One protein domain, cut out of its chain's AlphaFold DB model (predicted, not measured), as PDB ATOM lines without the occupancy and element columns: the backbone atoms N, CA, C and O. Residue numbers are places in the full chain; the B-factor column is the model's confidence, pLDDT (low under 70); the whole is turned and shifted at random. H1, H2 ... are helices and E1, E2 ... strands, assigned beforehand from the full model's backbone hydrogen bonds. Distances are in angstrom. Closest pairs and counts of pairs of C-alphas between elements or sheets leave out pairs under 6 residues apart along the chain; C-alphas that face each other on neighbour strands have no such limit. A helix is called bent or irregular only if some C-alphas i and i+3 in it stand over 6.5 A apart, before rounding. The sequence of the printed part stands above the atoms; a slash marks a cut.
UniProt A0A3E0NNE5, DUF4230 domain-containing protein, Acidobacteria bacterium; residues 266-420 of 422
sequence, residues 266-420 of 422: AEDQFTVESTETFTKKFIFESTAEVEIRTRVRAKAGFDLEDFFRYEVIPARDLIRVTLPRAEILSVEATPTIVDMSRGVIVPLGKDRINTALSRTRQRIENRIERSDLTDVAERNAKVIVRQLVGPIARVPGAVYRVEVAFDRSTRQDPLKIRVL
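This is residues 266 to 420 of the 422 residues of the protein "DUF4230 domain-containing protein" of Acidobacteria bacterium (UniProt A0A3E0NNE5). This is a long rod built of two parts end to end: a long, twisted sheet of E1, E2, E5 and short E7 that curls round H1, and a small sheet of E3, E4 and E6 with H2 over one face. H2 follows H1 along the rod. The 155 printed residues run E1 E2 E3 E4 E5 H1 H2 E6 E7, in mixed sheets ordered E1, E2, E5, E7 and E3, E4, E6; the class is mixed, helices and strands. The whole is extended, with a radius of gyration of the C-alphas of 23.9 A and spans of 88 by 24 by 21 A.

Find C-alpha 266 at (23.799, 10.578, 41.820); E1 runs from there to residue 281, 47.9 A. E2, residues 285 to 301, returns over 49.5 A. Next come E3, residues 309 to 313, E4, 318 to 323, and E5, 327 to 341, which bends by 58 degrees at residue 330. H1, 350 to 369, spans 28.4 A and H2, 373 to 392, 29.4 A. E6, 401 to 406, precedes E7, 417 to 419, which ends at (42.157, 2.985, 43.529).

In the hairpin E1 and E2, look at N 274 and O 292, 2.9 A. E5 is antiparallel to E2, with N 297 and O 332 at 2.9 A, and parallel to E7, with N 418 and O 331 at 3.2 A. H1 is on this sheet; its closest C-alphas with E1 are Thr 360 and Ser 274, 6.2 A. H2 stands at this sheet's level, with Ala 377 and Ala 266 closest, 5.0 A. The hairpin E3 and E4 has N 311 and O 320 at 2.9 A; E6 is parallel to E4, with N 321 and O 403 at 2.9 A. H2 makes two layers with this sheet, a helix on one face, at a height of 8.8 A. H1 has every O i to N i+4 pair within hydrogen-bond range, H2 14 of 16; H2 is only just irregular, C-alphas 388 and 391 being 6.7 A apart.

The C-alphas farthest apart, Ile 283 and Gly 397, are 89.3 A apart. The printed part has no cut, and no link is long. Mean pLDDT of the printed part is 81.4; look for values under 70 at, among others, residues 280 to 286, 339 to 349 and 410 to 416.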
ATOM      1  N   ALA A 266      24.208  11.971  41.909       94.62
ATOM      2  CA  ALA A 266      23.799  10.578  41.820       94.62
ATOM      3  C   ALA A 266      24.944   9.674  42.282       94.62
ATOM      4  O   ALA A 266      26.094   9.865  41.887       94.62
ATOM      5  N   GLU A 267      24.631   8.673  43.101       92.88
ATOM      6  CA  GLU A 267      25.588   7.666  43.559       92.88
ATOM      7  C   GLU A 267      25.103   6.275  43.150       92.88
ATOM      8  O   GLU A 267      23.940   5.935  43.364       92.88
ATOM      9  N   ASP A 268      26.010   5.466  42.603       93.31
ATOM     10  CA  ASP A 268      25.785   4.041  42.368       93.31
ATOM     11  C   ASP A 268      26.907   3.214  43.002       93.31
ATOM     12  O   ASP A 268      28.078   3.608  43.035       93.31
ATOM     13  N   GLN A 269      26.523   2.054  43.530       92.81
ATOM     14  CA  GLN A 269      27.417   1.096  44.161       92.81
ATOM     15  C   GLN A 269      27.249  -0.260  43.488       92.81
ATOM     16  O   GLN A 269      26.189  -0.881  43.544       92.81
ATOM     17  N   PHE A 270      28.328  -0.761  42.897       91.69
ATOM     18  CA  PHE A 270      28.317  -2.038  42.195       91.69
ATOM     19  C   PHE A 270      29.583  -2.842  42.472       91.69
ATOM     20  O   PHE A 270      30.594  -2.339  42.960       91.69
ATOM     21  N   THR A 271      29.520  -4.140  42.180       90.44
ATOM     22  CA  THR A 271      30.659  -5.050  42.318       90.44
ATOM     23  C   THR A 271      31.099  -5.527  40.941       90.44
ATOM     24  O   THR A 271      30.270  -5.938  40.131       90.44
ATOM     25  N   VAL A 272      32.404  -5.473  40.680       89.06
ATOM     26  CA  VAL A 272      33.029  -6.024  39.474       89.06
ATOM     27  C   VAL A 272      33.883  -7.215  39.868       89.06
ATOM     28  O   VAL A 272      34.777  -7.097  40.706       89.06
ATOM     29  N   GLU A 273      33.627  -8.354  39.238       85.50
ATOM     30  CA  GLU A 273      34.411  -9.573  39.411       85.50
ATOM     31  C   GLU A 273      35.293  -9.799  38.180       85.50
ATOM     32  O   GLU A 273      34.865  -9.623  37.030       85.50
ATOM     33  N   SER A 274      36.555 -10.153  38.416       80.88
ATOM     34  CA  SER A 274      37.515 -10.494  37.372       80.88
ATOM     35  C   SER A 274      38.324 -11.715  37.771       80.88
ATOM     36  O   SER A 274      39.098 -11.665  38.724       80.88
ATOM     37  N   THR A 275      38.166 -12.788  37.004       78.69
ATOM     38  CA  THR A 275      38.989 -13.993  37.100       78.69
ATOM     39  C   THR A 275      40.043 -13.947  36.008       78.69
ATOM     40  O   THR A 275      39.716 -13.806  34.828       78.69
ATOM     41  N   GLU A 276      41.306 -14.038  36.401       77.00
ATOM     42  CA  GLU A 276      42.443 -14.026  35.491       77.00
ATOM     43  C   GLU A 276      43.221 -15.332  35.615       77.00
ATOM     44  O   GLU A 276      43.820 -15.631  36.652       77.00
ATOM     45  N   THR A 277      43.211 -16.104  34.532       75.50
ATOM     46  CA  THR A 277      43.906 -17.384  34.423       75.50
ATOM     47  C   THR A 277      45.253 -17.168  33.744       75.50
ATOM     48  O   THR A 277      45.338 -16.657  32.625       75.50
ATOM     49  N   PHE A 278      46.332 -17.578  34.403       72.81
ATOM     50  CA  PHE A 278      47.678 -17.488  33.870       72.81
ATOM     51  C   PHE A 278      48.301 -18.868  33.666       72.81
ATOM     52  O   PHE A 278      48.582 -19.585  34.626       72.81
ATOM     53  N   THR A 279      48.635 -19.186  32.418       70.12
ATOM     54  CA  THR A 279      49.230 -20.477  32.045       70.12
ATOM     55  C   THR A 279      50.711 -20.321  31.703       70.12
ATOM     56  O   THR A 279      51.104 -19.387  31.001       70.12
ATOM     57  N   LYS A 280      51.563 -21.235  32.184       65.44
ATOM     58  CA  LYS A 280      52.970 -21.342  31.760       65.44
ATOM     59  C   LYS A 280      53.261 -22.775  31.316       65.44
ATOM     60  O   LYS A 280      52.998 -23.715  32.061       65.44
ATOM     61  N   LYS A 281      53.836 -22.931  30.119       58.84
ATOM     62  CA  LYS A 281      54.302 -24.221  29.589       58.84
ATOM     63  C   LYS A 281      55.819 -24.311  29.719       58.84
ATOM     64  O   LYS A 281      56.535 -23.530  29.102       58.84
ATOM     65  N   PHE A 282      56.300 -25.246  30.536       49.16
ATOM     66  CA  PHE A 282      57.730 -25.546  30.664       49.16
ATOM     67  C   PHE A 282      57.931 -27.014  31.078       49.16
ATOM     68  O   PHE A 282      58.410 -27.284  32.162       49.16
ATOM     69  N   ILE A 283      57.546 -27.967  30.218       58.28
ATOM     70  CA  ILE A 283      57.524 -29.442  30.421       58.28
ATOM     71  C   ILE A 283      56.167 -29.984  30.922       58.28
ATOM     72  O   ILE A 283      55.686 -30.963  30.363       58.28
ATOM     73  N   PHE A 284      55.484 -29.305  31.850       63.97
ATOM     74  CA  PHE A 284      54.072 -29.556  32.202       63.97
ATOM     75  C   PHE A 284      53.256 -28.257  32.087       63.97
ATOM     76  O   PHE A 284      53.818 -27.161  32.194       63.97
ATOM     77  N   GLU A 285      51.948 -28.355  31.831       68.12
ATOM     78  CA  GLU A 285      51.037 -27.203  31.812       68.12
ATOM     79  C   GLU A 285      50.638 -26.856  33.252       68.12
ATOM     80  O   GLU A 285      49.993 -27.649  33.933       68.12
ATOM     81  N   SER A 286      51.083 -25.694  33.741       67.50
ATOM     82  CA  SER A 286      50.720 -25.191  35.068       67.50
ATOM     83  C   SER A 286      49.886 -23.924  34.921       67.50
ATOM     84  O   SER A 286      50.289 -22.981  34.229       67.50
ATOM     85  N   THR A 287      48.738 -23.925  35.591       70.44
ATOM     86  CA  THR A 287      47.753 -22.844  35.583       70.44
ATOM     87  C   THR A 287      47.673 -22.235  36.980       70.44
ATOM     88  O   THR A 287      47.664 -22.965  37.970       70.44
ATOM     89  N   ALA A 288      47.657 -20.908  37.063       71.81
ATOM     90  CA  ALA A 288      47.352 -20.166  38.281       71.81
ATOM     91  C   ALA A 288      46.176 -19.234  38.007       71.81
ATOM     92  O   ALA A 288      46.169 -18.564  36.975       71.81
ATOM     93  N   GLU A 289      45.215 -19.171  38.918       72.75
ATOM     94  CA  GLU A 289      44.045 -18.302  38.796       72.75
ATOM     95  C   GLU A 289      44.031 -17.280  39.922       72.75
ATOM     96  O   GLU A 289      44.339 -17.595  41.074       72.75
ATOM     97  N   VAL A 290      43.702 -16.042  39.569       75.94
ATOM     98  CA  VAL A 290      43.479 -14.961  40.527       75.94
ATOM     99  C   VAL A 290      42.071 -14.442  40.319       75.94
ATOM    100  O   VAL A 290      41.751 -13.941  39.240       75.94
ATOM    101  N   GLU A 291      41.251 -14.534  41.358       78.75
ATOM    102  CA  GLU A 291      39.932 -13.913  41.394       78.75
ATOM    103  C   GLU A 291      40.006 -12.605  42.184       78.75
ATOM    104  O   GLU A 291      40.322 -12.581  43.377       78.75
ATOM    105  N   ILE A 292      39.707 -11.499  41.506       78.88
ATOM    106  CA  ILE A 292      39.618 -10.168  42.100       78.88
ATOM    107  C   ILE A 292      38.155  -9.740  42.089       78.88
ATOM    108  O   ILE A 292      37.553  -9.583  41.026       78.88
ATOM    109  N   ARG A 293      37.600  -9.476  43.271       84.06
ATOM    110  CA  ARG A 293      36.292  -8.839  43.445       84.06
ATOM    111  C   ARG A 293      36.509  -7.407  43.894       84.06
ATOM    112  O   ARG A 293      37.128  -7.168  44.921       84.06
ATOM    113  N   THR A 294      36.012  -6.444  43.135       86.06
ATOM    114  CA  THR A 294      36.176  -5.018  43.435       86.06
ATOM    115  C   THR A 294      34.826  -4.396  43.719       86.06
ATOM    116  O   THR A 294      33.938  -4.447  42.868       86.06
ATOM    117  N   ARG A 295      34.671  -3.804  44.904       88.69
ATOM    118  CA  ARG A 295      33.519  -2.946  45.202       88.69
ATOM    119  C   ARG A 295      33.815  -1.550  44.684       88.69
ATOM    120  O   ARG A 295      34.902  -1.027  44.924       88.69
ATOM    121  N   VAL A 296      32.862  -0.979  43.965       90.19
ATOM    122  CA  VAL A 296      32.989   0.331  43.338       90.19
ATOM    123  C   VAL A 296      31.858   1.218  43.814       90.19
ATOM    124  O   VAL A 296      30.702   0.796  43.819       90.19
ATOM    125  N   ARG A 297      32.203   2.448  44.177       92.75
ATOM    126  CA  ARG A 297      31.269   3.549  44.390       92.75
ATOM    127  C   ARG A 297      31.588   4.628  43.362       92.75
ATOM    128  O   ARG A 297      32.697   5.162  43.352       92.75
ATOM    129  N   ALA A 298      30.634   4.918  42.489       92.69
ATOM    130  CA  ALA A 298      30.743   5.975  41.493       92.69
ATOM    131  C   ALA A 298      29.773   7.106  41.838       92.69
ATOM    132  O   ALA A 298      28.638   6.847  42.245       92.69
ATOM    133  N   LYS A 299      30.222   8.352  41.673       93.75
ATOM    134  CA  LYS A 299      29.401   9.551  41.861       93.75
ATOM    135  C   LYS A 299      29.382  10.376  40.588       93.75
ATOM    136  O   LYS A 299      30.441  10.663  40.031       93.75
ATOM    137  N   ALA A 300      28.190  10.782  40.166       93.50
ATOM    138  CA  ALA A 300      27.995  11.744  39.092       93.50
ATOM    139  C   ALA A 300      27.338  13.019  39.615       93.50
ATOM    140  O   ALA A 300      26.494  12.967  40.507       93.50
ATOM    141  N   GLY A 301      27.701  14.154  39.038       92.56
ATOM    142  CA  GLY A 301      27.158  15.458  39.393       92.56
ATOM    143  C   GLY A 301      27.534  16.496  38.347       92.56
ATOM    144  O   GLY A 301      27.722  16.146  37.186       92.56
ATOM    145  N   PHE A 302      27.620  17.757  38.752       91.31
ATOM    146  CA  PHE A 302      27.839  18.885  37.849       91.31
ATOM    147  C   PHE A 302      29.047  19.688  38.307       91.31
ATOM    148  O   PHE A 302      29.129  20.025  39.489       91.31
ATOM    149  N   ASP A 303      29.923  20.041  37.371       85.81
ATOM    150  CA  ASP A 303      30.880  21.120  37.582       85.81
ATOM    151  C   ASP A 303      30.198  22.457  37.264       85.81
ATOM    152  O   ASP A 303      29.926  22.786  36.109       85.81
ATOM    153  N   LEU A 304      29.837  23.200  38.309       82.19
ATOM    154  CA  LEU A 304      29.136  24.480  38.185       82.19
ATOM    155  C   LEU A 304      30.089  25.683  38.144       82.19
ATOM    156  O   LEU A 304      29.599  26.811  38.037       82.19
ATOM    157  N   GLU A 305      31.408  25.467  38.232       80.19
ATOM    158  CA  GLU A 305      32.402  26.526  38.011       80.19
ATOM    159  C   GLU A 305      32.480  26.887  36.521       80.19
ATOM    160  O   GLU A 305      32.632  28.059  36.170       80.19
ATOM    161  N   ASP A 306      32.291  25.893  35.650       67.94
ATOM    162  CA  ASP A 306      32.421  26.036  34.201       67.94
ATOM    163  C   ASP A 306      31.269  26.814  33.557       67.94
ATOM    164  O   ASP A 306      31.483  27.698  32.718       67.94
ATOM    165  N   PHE A 307      30.022  26.457  33.885       75.62
ATOM    166  CA  PHE A 307      28.865  27.025  33.202       75.62
ATOM    167  C   PHE A 307      27.556  26.863  33.976       75.62
ATOM    168  O   PHE A 307      27.008  25.770  34.103       75.62
ATOM    169  N   PHE A 308      26.976  27.983  34.395       83.94
ATOM    170  CA  PHE A 308      25.615  28.050  34.913       83.94
ATOM    171  C   PHE A 308      24.947  29.308  34.367       83.94
ATOM    172  O   PHE A 308      25.546  30.385  34.380       83.94
ATOM    173  N   ARG A 309      23.715  29.189  33.861       86.31
ATOM    174  CA  ARG A 309      22.984  30.352  33.356       86.31
ATOM    175  C   ARG A 309      21.513  30.338  33.732       86.31
ATOM    176  O   ARG A 309      20.788  29.415  33.362       86.31
ATOM    177  N   TYR A 310      21.073  31.420  34.361       87.25
ATOM    178  CA  TYR A 310      19.672  31.724  34.606       87.25
ATOM    179  C   TYR A 310      19.192  32.839  33.664       87.25
ATOM    180  O   TYR A 310      19.764  33.928  33.631       87.25
ATOM    181  N   GLU A 311      18.149  32.573  32.875       88.81
ATOM    182  CA  GLU A 311      17.558  33.534  31.935       88.81
ATOM    183  C   GLU A 311      16.039  33.612  32.127       88.81
ATOM    184  O   GLU A 311      15.342  32.595  32.098       88.81
ATOM    185  N   VAL A 312      15.504  34.830  32.239       85.12
ATOM    186  CA  VAL A 312      14.059  35.087  32.160       85.12
ATOM    187  C   VAL A 312      13.738  35.617  30.770       85.12
ATOM    188  O   VAL A 312      14.342  36.581  30.308       85.12
ATOM    189  N   ILE A 313      12.797  34.966  30.089       86.12
ATOM    190  CA  ILE A 313      12.358  35.279  28.728       86.12
ATOM    191  C   ILE A 313      10.874  35.670  28.800       86.12
ATOM    192  O   ILE A 313      10.001  34.804  28.662       86.12
ATOM    193  N   PRO A 314      10.565  36.966  29.000       79.31
ATOM    194  CA  PRO A 314       9.201  37.435  29.263       79.31
ATOM    195  C   PRO A 314       8.272  37.184  28.078       79.31
ATOM    196  O   PRO A 314       7.164  36.702  28.242       79.31
ATOM    197  N   ALA A 315       8.773  37.372  26.854       81.12
ATOM    198  CA  ALA A 315       8.011  37.157  25.623       81.12
ATOM    199  C   ALA A 315       7.520  35.707  25.408       81.12
ATOM    200  O   ALA A 315       6.798  35.439  24.449       81.12
ATOM    201  N   ARG A 316       7.966  34.746  26.227       85.94
ATOM    202  CA  ARG A 316       7.575  33.328  26.145       85.94
ATOM    203  C   ARG A 316       7.059  32.769  27.470       85.94
ATOM    204  O   ARG A 316       6.892  31.544  27.553       85.94
ATOM    205  N   ASP A 317       6.893  33.631  28.476       86.62
ATOM    206  CA  ASP A 317       6.606  33.263  29.862       86.62
ATOM    207  C   ASP A 317       7.505  32.106  30.315       86.62
ATOM    208  O   ASP A 317       7.038  31.036  30.712       86.62
ATOM    209  N   LEU A 318       8.819  32.254  30.123       90.06
ATOM    210  CA  LEU A 318       9.781  31.169  30.294       90.06
ATOM    211  C   LEU A 318      10.948  31.603  31.172       90.06
ATOM    212  O   LEU A 318      11.632  32.572  30.862       90.06
ATOM    213  N   ILE A 319      11.210  30.836  32.224       90.38
ATOM    214  CA  ILE A 319      12.463  30.881  32.972       90.38
ATOM    215  C   ILE A 319      13.282  29.678  32.524       90.38
ATOM    216  O   ILE A 319      12.859  28.529  32.684       90.38
ATOM    217  N   ARG A 320      14.443  29.941  31.930       93.25
ATOM    218  CA  ARG A 320      15.365  28.917  31.462       93.25
ATOM    219  C   ARG A 320      16.575  28.857  32.377       93.25
ATOM    220  O   ARG A 320      17.304  29.832  32.523       93.25
ATOM    221  N   VAL A 321      16.814  27.673  32.922       93.38
ATOM    222  CA  VAL A 321      18.041  27.345  33.644       93.38
ATOM    223  C   VAL A 321      18.869  26.432  32.758       93.38
ATOM    224  O   VAL A 321      18.414  25.352  32.381       93.38
ATOM    225  N   THR A 322      20.071  26.872  32.400       93.44
ATOM    226  CA  THR A 322      21.015  26.074  31.617       93.44
ATOM    227  C   THR A 322      22.152  25.620  32.516       93.44
ATOM    228  O   THR A 322      22.854  26.445  33.098       93.44
ATOM    229  N   LEU A 323      22.297  24.304  32.623       93.12
ATOM    230  CA  LEU A 323      23.306  23.620  33.423       93.12
ATOM    231  C   LEU A 323      24.356  22.977  32.502       93.12
ATOM    232  O   LEU A 323      24.068  22.755  31.320       93.12
ATOM    233  N   PRO A 324      25.546  22.631  33.011       92.38
ATOM    234  CA  PRO A 324      26.467  21.780  32.275       92.38
ATOM    235  C   PRO A 324      25.915  20.352  32.209       92.38
ATOM    236  O   PRO A 324      24.968  19.986  32.914       92.38
ATOM    237  N   ARG A 325      26.499  19.524  31.344       91.69
ATOM    238  CA  ARG A 325      26.241  18.078  31.365       91.69
ATOM    239  C   ARG A 325      26.715  17.484  32.683       91.69
ATOM    240  O   ARG A 325      27.750  17.888  33.203       91.69
ATOM    241  N   ALA A 326      25.977  16.497  33.178       92.38
ATOM    242  CA  ALA A 326      26.458  15.732  34.312       92.38
ATOM    243  C   ALA A 326      27.690  14.907  33.914       92.38
ATOM    244  O   ALA A 326      27.746  14.320  32.827       92.38
ATOM    245  N   GLU A 327      28.648  14.815  34.823       91.38
ATOM    246  CA  GLU A 327      29.880  14.057  34.654       91.38
ATOM    247  C   GLU A 327      30.202  13.221  35.890       91.38
ATOM    248  O   GLU A 327      29.608  13.385  36.958       91.38
ATOM    249  N   ILE A 328      31.132  12.280  35.732       91.19
ATOM    250  CA  ILE A 328      31.578  11.421  36.824       91.19
ATOM    251  C   ILE A 328      32.602  12.185  37.660       91.19
ATOM    252  O   ILE A 328      33.766  12.300  37.280       91.19
ATOM    253  N   LEU A 329      32.170  12.658  38.826       89.06
ATOM    254  CA  LEU A 329      33.000  13.425  39.753       89.06
ATOM    255  C   LEU A 329      34.024  12.538  40.464       89.06
ATOM    256  O   LEU A 329      35.156  12.950  40.728       89.06
ATOM    257  N   SER A 330      33.636  11.308  40.812       89.75
ATOM    258  CA  SER A 330      34.542  10.378  41.476       89.75
ATOM    259  C   SER A 330      34.204   8.913  41.230       89.75
ATOM    260  O   SER A 330      33.051   8.516  41.056       89.75
ATOM    261  N   VAL A 331      35.260   8.098  41.248       91.75
ATOM    262  CA  VAL A 331      35.189   6.637  41.229       91.75
ATOM    263  C   VAL A 331      36.132   6.110  42.297       91.75
ATOM    264  O   VAL A 331      37.354   6.252  42.185       91.75
ATOM    265  N   GLU A 332      35.555   5.505  43.327       89.69
ATOM    266  CA  GLU A 332      36.267   4.829  44.406       89.69
ATOM    267  C   GLU A 332      36.172   3.322  44.180       89.69
ATOM    268  O   GLU A 332      35.076   2.770  44.079       89.69
ATOM    269  N   ALA A 333      37.320   2.653  44.083       89.31
ATOM    270  CA  ALA A 333      37.392   1.212  43.872       89.31
ATOM    271  C   ALA A 333      38.231   0.543  44.968       89.31
ATOM    272  O   ALA A 333      39.405   0.881  45.145       89.31
ATOM    273  N   THR A 334      37.635  -0.436  45.650       89.00
ATOM    274  CA  THR A 334      38.268  -1.235  46.709       89.00
ATOM    275  C   THR A 334      38.383  -2.690  46.244       89.00
ATOM    276  O   THR A 334      37.384  -3.422  46.264       89.00
ATOM    277  N   PRO A 335      39.562  -3.120  45.758       84.75
ATOM    278  CA  PRO A 335      39.773  -4.486  45.305       84.75
ATOM    279  C   PRO A 335      39.968  -5.438  46.491       84.75
ATOM    280  O   PRO A 335      40.669  -5.136  47.450       84.75
ATOM    281  N   THR A 336      39.389  -6.630  46.400       83.88
ATOM    282  CA  THR A 336      39.586  -7.739  47.336       83.88
ATOM    283  C   THR A 336      39.971  -8.980  46.539       83.88
ATOM    284  O   THR A 336      39.291  -9.348  45.580       83.88
ATOM    285  N   ILE A 337      41.073  -9.630  46.916       78.00
ATOM    286  CA  ILE A 337      41.475 -10.912  46.327       78.00
ATOM    287  C   ILE A 337      40.664 -12.001  47.026       78.00
ATOM    288  O   ILE A 337      40.766 -12.156  48.241       78.00
ATOM    289  N   VAL A 338      39.823 -12.702  46.268       72.12
ATOM    290  CA  VAL A 338      38.882 -13.699  46.804       72.12
ATOM    291  C   VAL A 338      39.517 -15.081  46.813       72.12
ATOM    292  O   VAL A 338      39.455 -15.772  47.827       72.12
ATOM    293  N   ASP A 339      40.161 -15.455  45.709       65.38
ATOM    294  CA  ASP A 339      40.854 -16.729  45.565       65.38
ATOM    295  C   ASP A 339      42.159 -16.549  44.776       65.38
ATOM    296  O   ASP A 339      42.279 -15.693  43.891       65.38
ATOM    297  N   MET A 340      43.160 -17.347  45.137       58.75
ATOM    298  CA  MET A 340      44.474 -17.357  44.521       58.75
ATOM    299  C   MET A 340      45.007 -18.790  44.462       58.75
ATOM    300  O   MET A 340      45.693 -19.260  45.381       58.75
ATOM    301  N   SER A 341      44.746 -19.483  43.352       59.78
ATOM    302  CA  SER A 341      45.291 -20.820  43.134       59.78
ATOM    303  C   SER A 341      46.749 -20.706  42.675       59.78
ATOM    304  O   SER A 341      47.078 -20.249  41.576       59.78
ATOM    305  N   ARG A 342      47.684 -21.077  43.556       55.44
ATOM    306  CA  ARG A 342      49.107 -21.141  43.203       55.44
ATOM    307  C   ARG A 342      49.363 -22.400  42.382       55.44
ATOM    308  O   ARG A 342      49.498 -23.488  42.933       55.44
ATOM    309  N   GLY A 343      49.492 -22.246  41.067       53.16
ATOM    310  CA  GLY A 343      50.125 -23.265  40.236       53.16
ATOM    311  C   GLY A 343      51.558 -23.516  40.723       53.16
ATOM    312  O   GLY A 343      52.296 -22.569  40.987       53.16
ATOM    313  N   VAL A 344      51.966 -24.785  40.826       52.66
ATOM    314  CA  VAL A 344      53.263 -25.223  41.394       52.66
ATOM    315  C   VAL A 344      54.483 -24.517  40.760       52.66
ATOM    316  O   VAL A 344      55.519 -24.385  41.404       52.66
ATOM    317  N   ILE A 345      54.366 -24.028  39.516       52.31
ATOM    318  CA  ILE A 345      55.467 -23.447  38.716       52.31
ATOM    319  C   ILE A 345      55.233 -21.953  38.385       52.31
ATOM    320  O   ILE A 345      56.106 -21.283  37.826       52.31
ATOM    321  N   VAL A 346      54.065 -21.395  38.720       55.03
ATOM    322  CA  VAL A 346      53.669 -20.039  38.315       55.03
ATOM    323  C   VAL A 346      53.719 -19.081  39.511       55.03
ATOM    324  O   VAL A 346      52.764 -19.019  40.285       55.03
ATOM    325  N   PRO A 347      54.791 -18.285  39.675       57.94
ATOM    326  CA  PRO A 347      54.801 -17.231  40.675       57.94
ATOM    327  C   PRO A 347      53.854 -16.103  40.249       57.94
ATOM    328  O   PRO A 347      53.983 -15.524  39.165       57.94
ATOM    329  N   LEU A 348      52.905 -15.770  41.121       63.50
ATOM    330  CA  LEU A 348      52.077 -14.573  41.007       63.50
ATOM    331  C   LEU A 348      52.911 -13.361  41.433       63.50
ATOM    332  O   LEU A 348      52.891 -12.925  42.579       63.50
ATOM    333  N   GLY A 349      53.734 -12.879  40.504       67.94
ATOM    334  CA  GLY A 349      54.517 -11.660  40.677       67.94
ATOM    335  C   GLY A 349      53.665 -10.395  40.539       67.94
ATOM    336  O   GLY A 349      52.560 -10.428  39.990       67.94
ATOM    337  N   LYS A 350      54.223  -9.262  40.984       73.81
ATOM    338  CA  LYS A 350      53.588  -7.932  40.916       73.81
ATOM    339  C   LYS A 350      53.034  -7.601  39.522       73.81
ATOM    340  O   LYS A 350      51.934  -7.073  39.426       73.81
ATOM    341  N   ASP A 351      53.725  -7.986  38.450       78.62
ATOM    342  CA  ASP A 351      53.317  -7.676  37.069       78.62
ATOM    343  C   ASP A 351      51.981  -8.324  36.666       78.62
ATOM    344  O   ASP A 351      51.172  -7.728  35.951       78.62
ATOM    345  N   ARG A 352      51.711  -9.541  37.154       72.94
ATOM    346  CA  ARG A 352      50.469 -10.273  36.855       72.94
ATOM    347  C   ARG A 352      49.287  -9.710  37.631       72.94
ATOM    348  O   ARG A 352      48.216  -9.533  37.058       72.94
ATOM    349  N   ILE A 353      49.513  -9.349  38.893       75.81
ATOM    350  CA  ILE A 353      48.526  -8.649  39.723       75.81
ATOM    351  C   ILE A 353      48.207  -7.278  39.112       75.81
ATOM    352  O   ILE A 353      47.040  -6.935  38.961       75.81
ATOM    353  N   ASN A 354      49.218  -6.533  38.656       80.62
ATOM    354  CA  ASN A 354      49.022  -5.258  37.961       80.62
ATOM    355  C   ASN A 354      48.218  -5.419  36.664       80.62
ATOM    356  O   ASN A 354      47.350  -4.597  36.376       80.62
ATOM    357  N   THR A 355      48.461  -6.490  35.903       81.38
ATOM    358  CA  THR A 355      47.689  -6.799  34.688       81.38
ATOM    359  C   THR A 355      46.223  -7.081  35.021       81.38
ATOM    360  O   THR A 355      45.330  -6.528  34.378       81.38
ATOM    361  N   ALA A 356      45.967  -7.892  36.051       76.38
ATOM    362  CA  ALA A 356      44.616  -8.194  36.511       76.38
ATOM    363  C   ALA A 356      43.890  -6.932  37.008       76.38
ATOM    364  O   ALA A 356      42.770  -6.658  36.586       76.38
ATOM    365  N   LEU A 357      44.558  -6.093  37.806       81.00
ATOM    366  CA  LEU A 357      44.019  -4.806  38.258       81.00
ATOM    367  C   LEU A 357      43.742  -3.846  37.091       81.00
ATOM    368  O   LEU A 357      42.721  -3.162  37.102       81.00
ATOM    369  N   SER A 358      44.603  -3.803  36.069       83.81
ATOM    370  CA  SER A 358      44.382  -2.979  34.872       83.81
ATOM    371  C   SER A 358      43.150  -3.427  34.085       83.81
ATOM    372  O   SER A 358      42.383  -2.583  33.626       83.81
ATOM    373  N   ARG A 359      42.922  -4.740  33.953       84.81
ATOM    374  CA  ARG A 359      41.709  -5.280  33.314       84.81
ATOM    375  C   ARG A 359      40.464  -4.981  34.139       84.81
ATOM    376  O   ARG A 359      39.443  -4.594  33.578       84.81
ATOM    377  N   THR A 360      40.556  -5.096  35.462       84.00
ATOM    378  CA  THR A 360      39.469  -4.713  36.366       84.00
ATOM    379  C   THR A 360      39.124  -3.231  36.223       84.00
ATOM    380  O   THR A 360      37.948  -2.918  36.082       84.00
ATOM    381  N   ARG A 361      40.112  -2.324  36.155       86.38
ATOM    382  CA  ARG A 361      39.874  -0.891  35.875       86.38
ATOM    383  C   ARG A 361      39.121  -0.686  34.565       86.38
ATOM    384  O   ARG A 361      38.094  -0.023  34.569       86.38
ATOM    385  N   GLN A 362      39.548  -1.347  33.492       88.12
ATOM    386  CA  GLN A 362      38.864  -1.257  32.203       88.12
ATOM    387  C   GLN A 362      37.415  -1.776  32.274       88.12
ATOM    388  O   GLN A 362      36.520  -1.231  31.633       88.12
ATOM    389  N   ARG A 363      37.134  -2.829  33.058       88.50
ATOM    390  CA  ARG A 363      35.753  -3.302  33.287       88.50
ATOM    391  C   ARG A 363      34.923  -2.290  34.076       88.50
ATOM    392  O   ARG A 363      33.741  -2.141  33.782       88.50
ATOM    393  N   ILE A 364      35.529  -1.613  35.051       89.81
ATOM    394  CA  ILE A 364      34.888  -0.544  35.822       89.81
ATOM    395  C   ILE A 364      34.542   0.628  34.901       89.81
ATOM    396  O   ILE A 364      33.386   1.031  34.877       89.81
ATOM    397  N   GLU A 365      35.492   1.103  34.093       88.94
ATOM    398  CA  GLU A 365      35.283   2.171  33.100       88.94
ATOM    399  C   GLU A 365      34.121   1.828  32.165       88.94
ATOM    400  O   GLU A 365      33.127   2.545  32.128       88.94
ATOM    401  N   ASN A 366      34.168   0.653  31.528       89.88
ATOM    402  CA  ASN A 366      33.095   0.184  30.647       89.88
ATOM    403  C   ASN A 366      31.731   0.079  31.350       89.88
ATOM    404  O   ASN A 366      30.688   0.222  30.711       89.88
ATOM    405  N   ARG A 367      31.706  -0.256  32.646       89.62
ATOM    406  CA  ARG A 367      30.459  -0.360  33.414       89.62
ATOM    407  C   ARG A 367      29.891   1.019  33.727       89.62
ATOM    408  O   ARG A 367      28.681   1.182  33.612       89.62
ATOM    409  N   ILE A 368      30.745   1.977  34.079       91.06
ATOM    410  CA  ILE A 368      30.366   3.366  34.357       91.06
ATOM    411  C   ILE A 368      29.887   4.047  33.075       91.06
ATOM    412  O   ILE A 368      28.816   4.643  33.077       91.06
ATOM    413  N   GLU A 369      30.602   3.878  31.963       88.69
ATOM    414  CA  GLU A 369      30.207   4.419  30.654       88.69
ATOM    415  C   GLU A 369      28.834   3.916  30.183       88.69
ATOM    416  O   GLU A 369      28.125   4.610  29.460       88.69
ATOM    417  N   ARG A 370      28.446   2.700  30.587       89.69
ATOM    418  CA  ARG A 370      27.137   2.101  30.272       89.69
ATOM    419  C   ARG A 370      26.074   2.354  31.341       89.69
ATOM    420  O   ARG A 370      24.946   1.892  31.170       89.69
ATOM    421  N   SER A 371      26.437   2.979  32.457       91.00
ATOM    422  CA  SER A 371      25.501   3.302  33.532       91.00
ATOM    423  C   SER A 371      24.664   4.523  33.161       91.00
ATOM    424  O   SER A 371      25.100   5.366  32.381       91.00
ATOM    425  N   ASP A 372      23.480   4.645  33.752       94.06
ATOM    426  CA  ASP A 372      22.631   5.828  33.612       94.06
ATOM    427  C   ASP A 372      22.923   6.881  34.695       94.06
ATOM    428  O   ASP A 372      22.093   7.747  34.955       94.06
ATOM    429  N   LEU A 373      24.094   6.825  35.343       92.88
ATOM    430  CA  LEU A 373      24.406   7.638  36.521       92.88
ATOM    431  C   LEU A 373      24.357   9.146  36.232       92.88
ATOM    432  O   LEU A 373      23.798   9.918  37.012       92.88
ATOM    433  N   THR A 374      24.888   9.566  35.084       93.38
ATOM    434  CA  THR A 374      24.812  10.957  34.617       93.38
ATOM    435  C   THR A 374      23.374  11.359  34.283       93.38
ATOM    436  O   THR A 374      22.937  12.443  34.662       93.38
ATOM    437  N   ASP A 375      22.590  10.469  33.668       94.69
ATOM    438  CA  ASP A 375      21.174  10.721  33.380       94.69
ATOM    439  C   ASP A 375      20.341  10.837  34.668       94.69
ATOM    440  O   ASP A 375      19.392  11.624  34.726       94.69
ATOM    441  N   VAL A 376      20.666  10.064  35.711       95.50
ATOM    442  CA  VAL A 376      20.051  10.183  37.043       95.50
ATOM    443  C   VAL A 376      20.362  11.554  37.643       95.50
ATOM    444  O   VAL A 376      19.433  12.228  38.089       95.50
ATOM    445  N   ALA A 377      21.620  12.000  37.602       95.00
ATOM    446  CA  ALA A 377      22.014  13.323  38.090       95.00
ATOM    447  C   ALA A 377      21.277  14.449  37.335       95.00
ATOM    448  O   ALA A 377      20.694  15.343  37.953       95.00
ATOM    449  N   GLU A 378      21.178  14.362  36.002       95.44
ATOM    450  CA  GLU A 378      20.372  15.275  35.174       95.44
ATOM    451  C   GLU A 378      18.882  15.276  35.565       95.44
ATOM    452  O   GLU A 378      18.239  16.331  35.611       95.44
ATOM    453  N   ARG A 379      18.298  14.112  35.870       96.25
ATOM    454  CA  ARG A 379      16.910  14.028  36.355       96.25
ATOM    455  C   ARG A 379      16.750  14.682  37.728       96.25
ATOM    456  O   ARG A 379      15.788  15.431  37.908       96.25
ATOM    457  N   ASN A 380      17.682  14.454  38.650       95.00
ATOM    458  CA  ASN A 380      17.667  15.058  39.983       95.00
ATOM    459  C   ASN A 380      17.766  16.585  39.893       95.00
ATOM    460  O   ASN A 380      16.930  17.285  40.463       95.00
ATOM    461  N   ALA A 381      18.689  17.104  39.078       95.25
ATOM    462  CA  ALA A 381      18.821  18.536  38.826       95.25
ATOM    463  C   ALA A 381      17.516  19.158  38.310       95.25
ATOM    464  O   ALA A 381      17.079  20.194  38.808       95.25
ATOM    465  N   LYS A 382      16.823  18.502  37.365       95.88
ATOM    466  CA  LYS A 382      15.511  18.976  36.879       95.88
ATOM    467  C   LYS A 382      14.472  19.080  37.989       95.88
ATOM    468  O   LYS A 382      13.642  19.987  37.948       95.88
ATOM    469  N   VAL A 383      14.466  18.137  38.929       95.19
ATOM    470  CA  VAL A 383      13.536  18.145  40.064       95.19
ATOM    471  C   VAL A 383      13.868  19.301  41.002       95.19
ATOM    472  O   VAL A 383      12.977  20.098  41.289       95.19
ATOM    473  N   ILE A 384      15.135  19.442  41.390       93.12
ATOM    474  CA  ILE A 384      15.611  20.488  42.307       93.12
ATOM    475  C   ILE A 384      15.337  21.879  41.735       93.12
ATOM    476  O   ILE A 384      14.696  22.701  42.387       93.12
ATOM    477  N   VAL A 385      15.712  22.123  40.476       93.38
ATOM    478  CA  VAL A 385      15.455  23.409  39.808       93.38
ATOM    479  C   VAL A 385      13.961  23.726  39.787       93.38
ATOM    480  O   VAL A 385      13.566  24.851  40.071       93.38
ATOM    481  N   ARG A 386      13.097  22.750  39.483       92.44
ATOM    482  CA  ARG A 386      11.642  22.974  39.482       92.44
ATOM    483  C   ARG A 386      11.077  23.213  40.877       92.44
ATOM    484  O   ARG A 386      10.099  23.942  40.989       92.44
ATOM    485  N   GLN A 387      11.644  22.598  41.911       90.25
ATOM    486  CA  GLN A 387      11.219  22.804  43.295       90.25
ATOM    487  C   GLN A 387      11.602  24.194  43.803       90.25
ATOM    488  O   GLN A 387      10.780  24.830  44.453       90.25
ATOM    489  N   LEU A 388      12.796  24.677  43.456       87.94
ATOM    490  CA  LEU A 388      13.289  25.985  43.884       87.94
ATOM    491  C   LEU A 388      12.706  27.119  43.038       87.94
ATOM    492  O   LEU A 388      12.108  28.055  43.555       87.94
ATOM    493  N   VAL A 389      12.800  27.023  41.715       88.69
ATOM    494  CA  VAL A 389      12.361  28.099  40.812       88.69
ATOM    495  C   VAL A 389      10.844  28.074  40.594       88.69
ATOM    496  O   VAL A 389      10.240  29.096  40.286       88.69
ATOM    497  N   GLY A 390      10.190  26.921  40.765       86.12
ATOM    498  CA  GLY A 390       8.756  26.751  40.502       86.12
ATOM    499  C   GLY A 390       7.831  27.685  41.294       86.12
ATOM    500  O   GLY A 390       6.928  28.257  40.681       86.12
ATOM    501  N   PRO A 391       8.013  27.859  42.617       82.94
ATOM    502  CA  PRO A 391       7.252  28.828  43.403       82.94
ATOM    503  C   PRO A 391       7.392  30.263  42.884       82.94
ATOM    504  O   PRO A 391       6.392  30.964  42.764       82.94
ATOM    505  N   ILE A 392       8.602  30.670  42.499       80.81
ATOM    506  CA  ILE A 392       8.896  32.026  42.008       80.81
ATOM    507  C   ILE A 392       8.358  32.218  40.592       80.81
ATOM    508  O   ILE A 392       7.915  33.297  40.227       80.81
ATOM    509  N   ALA A 393       8.302  31.150  39.799       82.94
ATOM    510  CA  ALA A 393       7.679  31.165  38.485       82.94
ATOM    511  C   ALA A 393       6.147  31.363  38.547       82.94
ATOM    512  O   ALA A 393       5.523  31.622  37.520       82.94
ATOM    513  N   ARG A 394       5.522  31.234  39.727       79.94
ATOM    514  CA  ARG A 394       4.077  31.405  39.950       79.94
ATOM    515  C   ARG A 394       3.793  32.644  40.788       79.94
ATOM    516  O   ARG A 394       3.246  32.569  41.888       79.94
ATOM    517  N   VAL A 395       4.154  33.788  40.240       71.50
ATOM    518  CA  VAL A 395       3.874  35.085  40.847       71.50
ATOM    519  C   VAL A 395       2.435  35.519  40.584       71.50
ATOM    520  O   VAL A 395       1.846  35.169  39.560       71.50
ATOM    521  N   PRO A 396       1.825  36.314  41.476       64.06
ATOM    522  CA  PRO A 396       0.515  36.880  41.193       64.06
ATOM    523  C   PRO A 396       0.579  37.757  39.934       64.06
ATOM    524  O   PRO A 396       1.373  38.692  39.878       64.06
ATOM    525  N   GLY A 397      -0.263  37.455  38.944       64.81
ATOM    526  CA  GLY A 397      -0.331  38.189  37.673       64.81
ATOM    527  C   GLY A 397       0.442  37.552  36.514       64.81
ATOM    528  O   GLY A 397       0.129  37.852  35.368       64.81
ATOM    529  N   ALA A 398       1.373  36.621  36.766       70.81
ATOM    530  CA  ALA A 398       2.120  35.954  35.698       70.81
ATOM    531  C   ALA A 398       2.524  34.516  36.054       70.81
ATOM    532  O   ALA A 398       2.942  34.220  37.171       70.81
ATOM    533  N   VAL A 399       2.442  33.610  35.077       83.25
ATOM    534  CA  VAL A 399       2.840  32.206  35.247       83.25
ATOM    535  C   VAL A 399       3.941  31.873  34.256       83.25
ATOM    536  O   VAL A 399       3.680  31.644  33.078       83.25
ATOM    537  N   TYR A 400       5.168  31.791  34.755       86.31
ATOM    538  CA  TYR A 400       6.322  31.375  33.978       86.31
ATOM    539  C   TYR A 400       6.450  29.849  33.984       86.31
ATOM    540  O   TYR A 400       6.254  29.163  34.990       86.31
ATOM    541  N   ARG A 401       6.816  29.291  32.836       92.12
ATOM    542  CA  ARG A 401       7.237  27.897  32.707       92.12
ATOM    543  C   ARG A 401       8.719  27.801  33.027       92.12
ATOM    544  O   ARG A 401       9.506  28.600  32.535       92.12
ATOM    545  N   VAL A 402       9.100  26.792  33.803       92.69
ATOM    546  CA  VAL A 402      10.507  26.513  34.111       92.69
ATOM    547  C   VAL A 402      11.025  25.440  33.157       92.69
ATOM    548  O   VAL A 402      10.555  24.298  33.173       92.69
ATOM    549  N   GLU A 403      11.998  25.805  32.328       94.94
ATOM    550  CA  GLU A 403      12.720  24.895  31.439       94.94
ATOM    551  C   GLU A 403      14.148  24.702  31.948       94.94
ATOM    552  O   GLU A 403      14.854  25.661  32.244       94.94
ATOM    553  N   VAL A 404      14.573  23.442  32.023       94.56
ATOM    554  CA  VAL A 404      15.941  23.072  32.392       94.56
ATOM    555  C   VAL A 404      16.609  22.485  31.162       94.56
ATOM    556  O   VAL A 404      16.144  21.472  30.629       94.56
ATOM    557  N   ALA A 405      17.675  23.133  30.718       93.88
ATOM    558  CA  ALA A 405      18.485  22.727  29.583       93.88
ATOM    559  C   ALA A 405      19.886  22.319  30.052       93.88
ATOM    560  O   ALA A 405      20.376  22.819  31.062       93.88
ATOM    561  N   PHE A 406      20.531  21.433  29.294       92.25
ATOM    562  CA  PHE A 406      21.929  21.063  29.507       92.25
ATOM    563  C   PHE A 406      22.748  21.473  28.297       92.25
ATOM    564  O   PHE A 406      22.360  21.178  27.157       92.25
ATOM    565  N   ASP A 407      23.861  22.154  28.539       86.88
ATOM    566  CA  ASP A 407      24.765  22.553  27.476       86.88
ATOM    567  C   ASP A 407      25.446  21.326  26.858       86.88
ATOM    568  O   ASP A 407      25.920  20.426  27.542       86.88
ATOM    569  N   ARG A 408      25.480  21.264  25.528       76.19
ATOM    570  CA  ARG A 408      26.148  20.182  24.791       76.19
ATOM    571  C   ARG A 408      27.620  20.479  24.521       76.19
ATOM    572  O   ARG A 408      28.291  19.614  23.968       76.19
ATOM    573  N   SER A 409      28.088  21.688  24.835       71.44
ATOM    574  CA  SER A 409      29.457  22.117  24.557       71.44
ATOM    575  C   SER A 409      30.465  21.733  25.647       71.44
ATOM    576  O   SER A 409      31.662  21.693  25.365       71.44
ATOM    577  N   THR A 410      29.994  21.382  26.851       61.47
ATOM    578  CA  THR A 410      30.848  20.969  27.973       61.47
ATOM    579  C   THR A 410      31.603  19.685  27.622       61.47
ATOM    580  O   THR A 410      31.012  18.671  27.241       61.47
ATOM    581  N   ARG A 411      32.934  19.751  27.687       57.69
ATOM    582  CA  ARG A 411      33.843  18.671  27.298       57.69
ATOM    583  C   ARG A 411      33.988  17.719  28.485       57.69
ATOM    584  O   ARG A 411      34.382  18.166  29.547       57.69
ATOM    585  N   GLN A 412      33.694  16.432  28.305       56.38
ATOM    586  CA  GLN A 412      33.981  15.433  29.339       56.38
ATOM    587  C   GLN A 412      35.493  15.264  29.479       56.38
ATOM    588  O   GLN A 412      36.165  14.853  28.525       56.38
ATOM    589  N   ASP A 413      36.013  15.567  30.662       60.00
ATOM    590  CA  ASP A 413      37.390  15.257  31.011       60.00
ATOM    591  C   ASP A 413      37.580  13.738  31.194       60.00
ATOM    592  O   ASP A 413      36.648  13.010  31.553       60.00
ATOM    593  N   PRO A 414      38.788  13.208  30.931       58.75
ATOM    594  CA  PRO A 414      39.060  11.789  31.115       58.75
ATOM    595  C   PRO A 414      38.907  11.382  32.590       58.75
ATOM    596  O   PRO A 414      39.524  11.969  33.483       58.75
ATOM    597  N   LEU A 415      38.122  10.324  32.824       66.31
ATOM    598  CA  LEU A 415      37.846   9.723  34.133       66.31
ATOM    599  C   LEU A 415      39.127   9.470  34.948       66.31
ATOM    600  O   LEU A 415      39.980   8.662  34.574       66.31
ATOM    601  N   LYS A 416      39.243  10.104  36.121       68.25
ATOM    602  CA  LYS A 416      40.322   9.839  37.089       68.25
ATOM    603  C   LYS A 416      39.857   8.827  38.136       68.25
ATOM    604  O   LYS A 416      39.250   9.190  39.140       68.25
ATOM    605  N   ILE A 417      40.177   7.549  37.933       70.56
ATOM    606  CA  ILE A 417      39.853   6.488  38.901       70.56
ATOM    607  C   ILE A 417      40.867   6.490  40.051       70.56
ATOM    608  O   ILE A 417      42.054   6.228  39.841       70.56
ATOM    609  N   ARG A 418      40.400   6.722  41.286       73.06
ATOM    610  CA  ARG A 418      41.218   6.537  42.493       73.06
ATOM    611  C   ARG A 418      41.043   5.109  43.007       73.06
ATOM    612  O   ARG A 418      39.983   4.729  43.495       73.06
ATOM    613  N   VAL A 419      42.105   4.312  42.904       66.50
ATOM    614  CA  VAL A 419      42.157   2.985  43.529       66.50
ATOM    615  C   VAL A 419      42.727   3.139  44.930       66.50
ATOM    616  O   VAL A 419      43.860   3.593  45.081       66.50
ATOM    617  N   LEU A 420      41.947   2.753  45.936       62.44
ATOM    618  CA  LEU A 420      42.403   2.697  47.318       62.44
ATOM    619  C   LEU A 420      42.976   1.295  47.549       62.44
ATOM    620  O   LEU A 420      42.236   0.312  47.539       62.44
TER     621      LEU A 420